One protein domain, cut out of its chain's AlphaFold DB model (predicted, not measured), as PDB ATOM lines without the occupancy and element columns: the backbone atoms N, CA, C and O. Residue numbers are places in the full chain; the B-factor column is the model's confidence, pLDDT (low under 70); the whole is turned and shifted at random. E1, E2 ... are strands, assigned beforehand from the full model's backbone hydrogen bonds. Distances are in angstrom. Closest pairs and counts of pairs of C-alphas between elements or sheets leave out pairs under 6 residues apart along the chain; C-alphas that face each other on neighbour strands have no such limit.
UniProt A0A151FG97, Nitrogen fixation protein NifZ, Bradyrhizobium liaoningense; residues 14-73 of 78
ATOM      1  N   LEU A  14      26.415  -1.068 -32.337       96.00
ATOM      2  CA  LEU A  14      26.044  -2.462 -32.577       96.00
ATOM      3  C   LEU A  14      24.699  -2.567 -33.303       96.00
ATOM      4  O   LEU A  14      23.765  -1.807 -33.035       96.00
ATOM      5  N   ASN A  15      24.583  -3.566 -34.169       93.25
ATOM      6  CA  ASN A  15      23.355  -3.908 -34.875       93.25
ATOM      7  C   ASN A  15      23.102  -5.421 -34.847       93.25
ATOM      8  O   ASN A  15      23.951  -6.213 -34.428       93.25
ATOM      9  N   LYS A  16      21.899  -5.813 -35.275       95.00
ATOM     10  CA  LYS A  16      21.535  -7.211 -35.498       95.00
ATOM     11  C   LYS A  16      20.818  -7.365 -36.824       95.00
ATOM     12  O   LYS A  16      19.994  -6.524 -37.179       95.00
ATOM     13  N   THR A  17      21.081  -8.461 -37.524       94.62
ATOM     14  CA  THR A  17      20.301  -8.826 -38.707       94.62
ATOM     15  C   THR A  17      18.875  -9.199 -38.295       94.62
ATOM     16  O   THR A  17      18.663 -10.041 -37.423       94.62
ATOM     17  N   ALA A  18      17.871  -8.576 -38.915       92.62
ATOM     18  CA  ALA A  18      16.471  -8.931 -38.673       92.62
ATOM     19  C   ALA A  18      16.099 -10.272 -39.331       92.62
ATOM     20  O   ALA A  18      15.290 -11.032 -38.805       92.62
ATOM     21  N   VAL A  19      16.725 -10.570 -40.471       93.56
ATOM     22  CA  VAL A  19      16.502 -11.771 -41.284       93.56
ATOM     23  C   VAL A  19      17.834 -12.392 -41.700       93.56
ATOM     24  O   VAL A  19      18.886 -11.766 -41.582       93.56
ATOM     25  N   GLY A  20      17.795 -13.637 -42.177       93.88
ATOM     26  CA  GLY A  20      18.967 -14.264 -42.781       93.88
ATOM     27  C   GLY A  20      19.317 -13.594 -44.108       93.88
ATOM     28  O   GLY A  20      18.435 -13.355 -44.929       93.88
ATOM     29  N   LEU A  21      20.599 -13.311 -44.316       93.75
ATOM     30  CA  LEU A  21      21.121 -12.768 -45.565       93.75
ATOM     31  C   LEU A  21      21.716 -13.901 -46.392       93.75
ATOM     32  O   LEU A  21      22.561 -14.660 -45.909       93.75
ATOM     33  N   ILE A  22      21.271 -14.004 -47.636       95.19
ATOM     34  CA  ILE A  22      21.719 -14.992 -48.615       95.19
ATOM     35  C   ILE A  22      22.585 -14.271 -49.649       95.19
ATOM     36  O   ILE A  22      22.312 -13.123 -49.984       95.19
ATOM     37  N   ASN A  23      23.636 -14.933 -50.131       94.56
ATOM     38  CA  ASN A  23      24.496 -14.394 -51.173       94.56
ATOM     39  C   ASN A  23      23.743 -14.346 -52.503       94.56
ATOM     40  O   ASN A  23      23.558 -15.364 -53.165       94.56
ATOM     41  N   ASP A  24      23.352 -13.154 -52.911       92.94
ATOM     42  CA  ASP A  24      22.668 -12.849 -54.166       92.94
ATOM     43  C   ASP A  24      23.646 -12.611 -55.330       92.94
ATOM     44  O   ASP A  24      23.339 -11.880 -56.265       92.94
ATOM     45  N   HIS A  25      24.824 -13.241 -55.277       93.88
ATOM     46  CA  HIS A  25      25.979 -13.025 -56.160       93.88
ATOM     47  C   HIS A  25      26.802 -11.753 -55.881       93.88
ATOM     48  O   HIS A  25      27.811 -11.538 -56.555       93.88
ATOM     49  N   SER A  26      26.454 -10.941 -54.876       90.31
ATOM     50  CA  SER A  26      27.228  -9.740 -54.513       90.31
ATOM     51  C   SER A  26      28.564 -10.036 -53.819       90.31
ATOM     52  O   SER A  26      29.483  -9.216 -53.876       90.31
ATOM     53  N   PHE A  27      28.717 -11.206 -53.187       91.81
ATOM     54  CA  PHE A  27      29.924 -11.569 -52.445       91.81
ATOM     55  C   PHE A  27      30.706 -12.685 -53.149       91.81
ATOM     56  O   PHE A  27      30.443 -13.873 -52.953       91.81
ATOM     57  N   SER A  28      31.700 -12.303 -53.955       90.06
ATOM     58  CA  SER A  28      32.462 -13.211 -54.833       90.06
ATOM     59  C   SER A  28      33.255 -14.301 -54.104       90.06
ATOM     60  O   SER A  28      33.502 -15.364 -54.667       90.06
ATOM     61  N   SER A  29      33.639 -14.067 -52.846       88.62
ATOM     62  CA  SER A  29      34.413 -15.023 -52.041       88.62
ATOM     63  C   SER A  29      33.579 -16.179 -51.473       88.62
ATOM     64  O   SER A  29      34.124 -17.040 -50.781       88.62
ATOM     65  N   ARG A  30      32.262 -16.214 -51.712       87.25
ATOM     66  CA  ARG A  30      31.383 -17.336 -51.349       87.25
ATOM     67  C   ARG A  30      30.515 -17.733 -52.533       87.25
ATOM     68  O   ARG A  30      30.222 -16.923 -53.405       87.25
ATOM     69  N   GLU A  31      30.067 -18.984 -52.532       90.50
ATOM     70  CA  GLU A  31      29.115 -19.457 -53.534       90.50
ATOM     71  C   GLU A  31      27.801 -18.657 -53.466       90.50
ATOM     72  O   GLU A  31      27.387 -18.240 -52.372       90.50
ATOM     73  N   PRO A  32      27.133 -18.453 -54.611       91.25
ATOM     74  CA  PRO A  32      25.778 -17.917 -54.649       91.25
ATOM     75  C   PRO A  32      24.795 -18.763 -53.839       91.25
ATOM     76  O   PRO A  32      25.039 -19.940 -53.574       91.25
ATOM     77  N   GLU A  33      23.687 -18.151 -53.424       91.88
ATOM     78  CA  GLU A  33      22.575 -18.778 -52.692       91.88
ATOM     79  C   GLU A  33      22.944 -19.353 -51.311       91.88
ATOM     80  O   GLU A  33      22.095 -19.868 -50.578       91.88
ATOM     81  N   ARG A  34      24.202 -19.215 -50.881       92.31
ATOM     82  CA  ARG A  34      24.640 -19.585 -49.533       92.31
ATOM     83  C   ARG A  34      24.317 -18.491 -48.531       92.31
ATOM     84  O   ARG A  34      24.431 -17.302 -48.816       92.31
ATOM     85  N   VAL A  35      23.987 -18.904 -47.310       92.62
ATOM     86  CA  VAL A  35      23.782 -17.983 -46.187       92.62
ATOM     87  C   VAL A  35      25.086 -17.235 -45.889       92.62
ATOM     88  O   VAL A  35      26.112 -17.837 -45.562       92.62
ATOM     89  N   LEU A  36      25.039 -15.908 -45.992       93.69
ATOM     90  CA  LEU A  36      26.107 -15.011 -45.560       93.69
ATOM     91  C   LEU A  36      26.035 -14.793 -44.051       93.69
ATOM     92  O   LEU A  36      27.042 -14.973 -43.361       93.69
ATOM     93  N   LEU A  37      24.836 -14.468 -43.555       95.12
ATOM     94  CA  LEU A  37      24.541 -14.198 -42.149       95.12
ATOM     95  C   LEU A  37      23.208 -14.833 -41.758       95.12
ATOM     96  O   LEU A  37      22.224 -14.732 -42.487       95.12
ATOM     97  N   ALA A  38      23.164 -15.468 -40.591       95.06
ATOM     98  CA  ALA A  38      21.905 -15.907 -40.000       95.06
ATOM     99  C   ALA A  38      21.107 -14.704 -39.467       95.06
ATOM    100  O   ALA A  38      21.674 -13.637 -39.224       95.06
ATOM    101  N   ALA A  39      19.805 -14.885 -39.242       95.69
ATOM    102  CA  ALA A  39      19.007 -13.914 -38.498       95.69
ATOM    103  C   ALA A  39      19.536 -13.777 -37.059       95.69
ATOM    104  O   ALA A  39      19.930 -14.764 -36.435       95.69
ATOM    105  N   GLY A  40      19.545 -12.554 -36.533       95.56
ATOM    106  CA  GLY A  40      20.051 -12.232 -35.202       95.56
ATOM    107  C   GLY A  40      21.575 -12.173 -35.084       95.56
ATOM    108  O   GLY A  40      22.071 -11.973 -33.974       95.56
ATOM    109  N   ALA A  41      22.318 -12.322 -36.187       96.19
ATOM    110  CA  ALA A  41      23.763 -12.121 -36.196       96.19
ATOM    111  C   ALA A  41      24.086 -10.687 -35.762       96.19
ATOM    112  O   ALA A  41      23.452  -9.742 -36.228       96.19
ATOM    113  N   THR A  42      25.057 -10.539 -34.862       96.75
ATOM    114  CA  THR A  42      25.496  -9.236 -34.352       96.75
ATOM    115  C   THR A  42      26.598  -8.679 -35.237       96.75
ATOM    116  O   THR A  42      27.545  -9.396 -35.555       96.75
ATOM    117  N   GLY A  43      26.489  -7.401 -35.580       95.25
ATOM    118  CA  GLY A  43      27.525  -6.650 -36.273       95.25
ATOM    119  C   GLY A  43      27.718  -5.271 -35.658       95.25
ATOM    120  O   GLY A  43      27.084  -4.910 -34.662       95.25
ATOM    121  N   GLU A  44      28.592  -4.492 -36.277       96.75
ATOM    122  CA  GLU A  44      28.911  -3.122 -35.882       96.75
ATOM    123  C   GLU A  44      28.906  -2.211 -37.107       96.75
ATOM    124  O   GLU A  44      29.330  -2.610 -38.189       96.75
ATOM    125  N   ILE A  45      28.437  -0.974 -36.954       96.38
ATOM    126  CA  ILE A  45      28.550   0.036 -38.007       96.38
ATOM    127  C   ILE A  45      30.006   0.497 -38.109       96.38
ATOM    128  O   ILE A  45      30.495   1.260 -37.278       96.38
ATOM    129  N   SER A  46      30.676   0.067 -39.174       95.62
ATOM    130  CA  SER A  46      32.071   0.387 -39.476       95.62
ATOM    131  C   SER A  46      32.226   1.655 -40.317       95.62
ATOM    132  O   SER A  46      33.310   2.235 -40.340       95.62
ATOM    133  N   ASN A  47      31.174   2.103 -41.015       96.00
ATOM    134  CA  ASN A  47      31.170   3.377 -41.742       96.00
ATOM    135  C   ASN A  47      29.745   3.936 -41.906       96.00
ATOM    136  O   ASN A  47      28.778   3.180 -42.000       96.00
ATOM    137  N   VAL A  48      29.638   5.263 -41.973       94.75
ATOM    138  CA  VAL A  48      28.422   6.010 -42.301       94.75
ATOM    139  C   VAL A  48      28.750   6.955 -43.456       94.75
ATOM    140  O   VAL A  48      29.584   7.847 -43.313       94.75
ATOM    141  N   ALA A  49      28.086   6.768 -44.590       92.25
ATOM    142  CA  ALA A  49      28.230   7.589 -45.787       92.25
ATOM    143  C   ALA A  49      26.878   8.189 -46.199       92.25
ATOM    144  O   ALA A  49      25.834   7.813 -45.674       92.25
ATOM    145  N   ILE A  50      26.895   9.122 -47.150       90.25
ATOM    146  CA  ILE A  50      25.685   9.683 -47.761       90.25
ATOM    147  C   ILE A  50      25.715   9.358 -49.252       90.25
ATOM    148  O   ILE A  50      26.687   9.685 -49.937       90.25
ATOM    149  N   HIS A  51      24.650   8.740 -49.763       89.25
ATOM    150  CA  HIS A  51      24.440   8.601 -51.198       89.25
ATOM    151  C   HIS A  51      24.263   9.998 -51.798       89.25
ATOM    152  O   HIS A  51      23.306  10.695 -51.470       89.25
ATOM    153  N   THR A  52      25.159  10.417 -52.685       87.00
ATOM    154  CA  THR A  52      25.197  11.806 -53.170       87.00
ATOM    155  C   THR A  52      23.983  12.182 -54.016       87.00
ATOM    156  O   THR A  52      23.478  13.289 -53.880       87.00
ATOM    157  N   GLU A  53      23.487  11.264 -54.848       88.88
ATOM    158  CA  GLU A  53      22.326  11.516 -55.716       88.88
ATOM    159  C   GLU A  53      20.994  11.508 -54.947       88.88
ATOM    160  O   GLU A  53      20.235  12.469 -55.013       88.88
ATOM    161  N   ALA A  54      20.726  10.454 -54.169       86.56
ATOM    162  CA  ALA A  54      19.497  10.314 -53.390       86.56
ATOM    163  C   ALA A  54      19.486  11.112 -52.071       86.56
ATOM    164  O   ALA A  54      18.436  11.249 -51.452       86.56
ATOM    165  N   SER A  55      20.634  11.636 -51.624       87.88
ATOM    166  CA  SER A  55      20.790  12.335 -50.340       87.88
ATOM    167  C   SER A  55      20.317  11.508 -49.133       87.88
ATOM    168  O   SER A  55      19.729  12.033 -48.189       87.88
ATOM    169  N   VAL A  56      20.566  10.193 -49.157       88.88
ATOM    170  CA  VAL A  56      20.188   9.263 -48.077       88.88
ATOM    171  C   VAL A  56      21.417   8.660 -47.394       88.88
ATOM    172  O   VAL A  56      22.430   8.433 -48.063       88.88
ATOM    173  N   PRO A  57      21.357   8.374 -46.082       91.69
ATOM    174  CA  PRO A  57      22.412   7.640 -45.399       91.69
ATOM    175  C   PRO A  57      22.610   6.231 -45.968       91.69
ATOM    176  O   PRO A  57      21.652   5.508 -46.241       91.69
ATOM    177  N   ILE A  58      23.875   5.841 -46.099       92.94
ATOM    178  CA  ILE A  58      24.321   4.468 -46.338       92.94
ATOM    179  C   ILE A  58      25.146   4.055 -45.122       92.94
ATOM    180  O   ILE A  58      26.101   4.740 -44.748       92.94
ATOM    181  N   TYR A  59      24.820   2.912 -44.537       94.50
ATOM    182  CA  TYR A  59      25.584   2.317 -43.450       94.50
ATOM    183  C   TYR A  59      26.382   1.132 -43.972       94.50
ATOM    184  O   TYR A  59      25.878   0.333 -44.758       94.50
ATOM    185  N   ILE A  60      27.625   1.002 -43.519       95.56
ATOM    186  CA  ILE A  60      28.418  -0.206 -43.730       95.56
ATOM    187  C   ILE A  60      28.537  -0.917 -42.392       95.56
ATOM    188  O   ILE A  60      29.108  -0.373 -41.447       95.56
ATOM    189  N   ALA A  61      27.998  -2.130 -42.330       95.75
ATOM    190  CA  ALA A  61      28.025  -2.993 -41.162       95.75
ATOM    191  C   ALA A  61      29.045  -4.124 -41.338       95.75
ATOM    192  O   ALA A  61      28.981  -4.877 -42.312       95.75
ATOM    193  N   GLY A  62      29.964  -4.260 -40.386       96.44
ATOM    194  CA  GLY A  62      30.904  -5.372 -40.300       96.44
ATOM    195  C   GLY A  62      30.401  -6.471 -39.371       96.44
ATOM    196  O   GLY A  62      29.941  -6.198 -38.264       96.44
ATOM    197  N   PHE A  63      30.507  -7.720 -39.828       93.94
ATOM    198  CA  PHE A  63      30.152  -8.920 -39.052       93.94
ATOM    199  C   PHE A  63      31.341  -9.875 -38.860       93.94
ATOM    200  O   PHE A  63      31.323 -10.744 -37.990       93.94
ATOM    201  N   SER A  64      32.380  -9.718 -39.678       87.50
ATOM    202  CA  SER A  64      33.707 -10.313 -39.526       87.50
ATOM    203  C   SER A  64      34.713  -9.480 -40.326       87.50
ATOM    204  O   SER A  64      34.308  -8.634 -41.124       87.50
ATOM    205  N   GLU A  65      36.009  -9.766 -40.186       81.44
ATOM    206  CA  GLU A  65      37.093  -9.095 -40.933       81.44
ATOM    207  C   GLU A  65      36.900  -9.087 -42.462       81.44
ATOM    208  O   GLU A  65      37.503  -8.287 -43.169       81.44
ATOM    209  N   GLN A  66      36.086 -10.001 -42.996       87.81
ATOM    210  CA  GLN A  66      35.936 -10.221 -44.436       87.81
ATOM    211  C   GLN A  66      34.516  -9.957 -44.940       87.81
ATOM    212  O   GLN A  66      34.293 -10.036 -46.145       87.81
ATOM    213  N   LEU A  67      33.551  -9.681 -44.055       92.44
ATOM    214  CA  LEU A  67      32.146  -9.540 -44.431       92.44
ATOM    215  C   LEU A  67      31.595  -8.184 -43.996       92.44
ATOM    216  O   LEU A  67      31.212  -7.984 -42.838       92.44
ATOM    217  N   LEU A  68      31.540  -7.286 -44.975       93.88
ATOM    218  CA  LEU A  68      30.928  -5.969 -44.884       93.88
ATOM    219  C   LEU A  68      29.622  -5.968 -45.675       93.88
ATOM    220  O   LEU A  68      29.579  -6.441 -46.809       93.88
ATOM    221  N   ILE A  69      28.573  -5.414 -45.079       94.06
ATOM    222  CA  ILE A  69      27.248  -5.299 -45.683       94.06
ATOM    223  C   ILE A  69      26.881  -3.821 -45.749       94.06
ATOM    224  O   ILE A  69      26.866  -3.138 -44.726       94.06
ATOM    225  N   GLY A  70      26.594  -3.331 -46.954       92.56
ATOM    226  CA  GLY A  70      25.997  -2.016 -47.152       92.56
ATOM    227  C   GLY A  70      24.485  -2.086 -46.956       92.56
ATOM    228  O   GLY A  70      23.835  -2.953 -47.535       92.56
ATOM    229  N   CYS A  71      23.918  -1.181 -46.166       89.88
ATOM    230  CA  CYS A  71      22.475  -1.055 -45.992       89.88
ATOM    231  C   CYS A  71      22.020   0.404 -46.069       89.88
ATOM    232  O   CYS A  71      22.725   1.328 -45.657       89.88
ATOM    233  N   LEU A  72      20.826   0.597 -46.628       88.38
ATOM    234  CA  LEU A  72      20.122   1.874 -46.638       88.38
ATOM    235  C   LEU A  72      19.190   1.952 -45.433       88.38
ATOM    236  O   LEU A  72      18.711   0.931 -44.937       88.38
ATOM    237  N   GLU A  73      18.918   3.171 -44.988       81.81
ATOM    238  CA  GLU A  73      17.854   3.416 -44.022       81.81
ATOM    239  C   GLU A  73      16.494   3.357 -44.723       81.81
ATOM    240  O   GLU A  73      16.251   4.103 -45.674       81.81
TER     241      GLU A  73
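This is residues 14 to 73 of the 78 residues of the protein "Nitrogen fixation protein NifZ" of Bradyrhizobium liaoningense (UniProt A0A151FG97). A strongly twisted, curled antiparallel sheet, E1 E3 E4 E5, runs out at one end as the hairpin E3 E4; residues 17 to 34 loop out at the other. The 60 printed residues include named strands E1 to E5 in chain order, class all strand. The whole is only just compact, close to loose, with radius of gyration of the C-alphas 12.1 A and spans 32 by 24 by 21 A.

Start at E1, residues 14 to 16; N 15 is 2.9 A from O 43 of its antiparallel neighbour E3, residues 42 to 51. E2, residues 35 to 37, pairs with residues 21 to 22. E3, E4, residues 56 to 64, and E5, residues 67 to 72, form a meander of hairpins, each the antiparallel neighbour of the one before; N 49 and O 58, like N 61 and O 69, are 2.8 A apart.

Find C-alpha 14 at (26.044, -2.462, -32.577); E3 is 24.6 A long, E4 25.3 A, and E5 ends at C-alpha 72, (20.122, 1.874, -46.638).

E1 to E2 is a long link; there is no cut, and no printed residue is under 70.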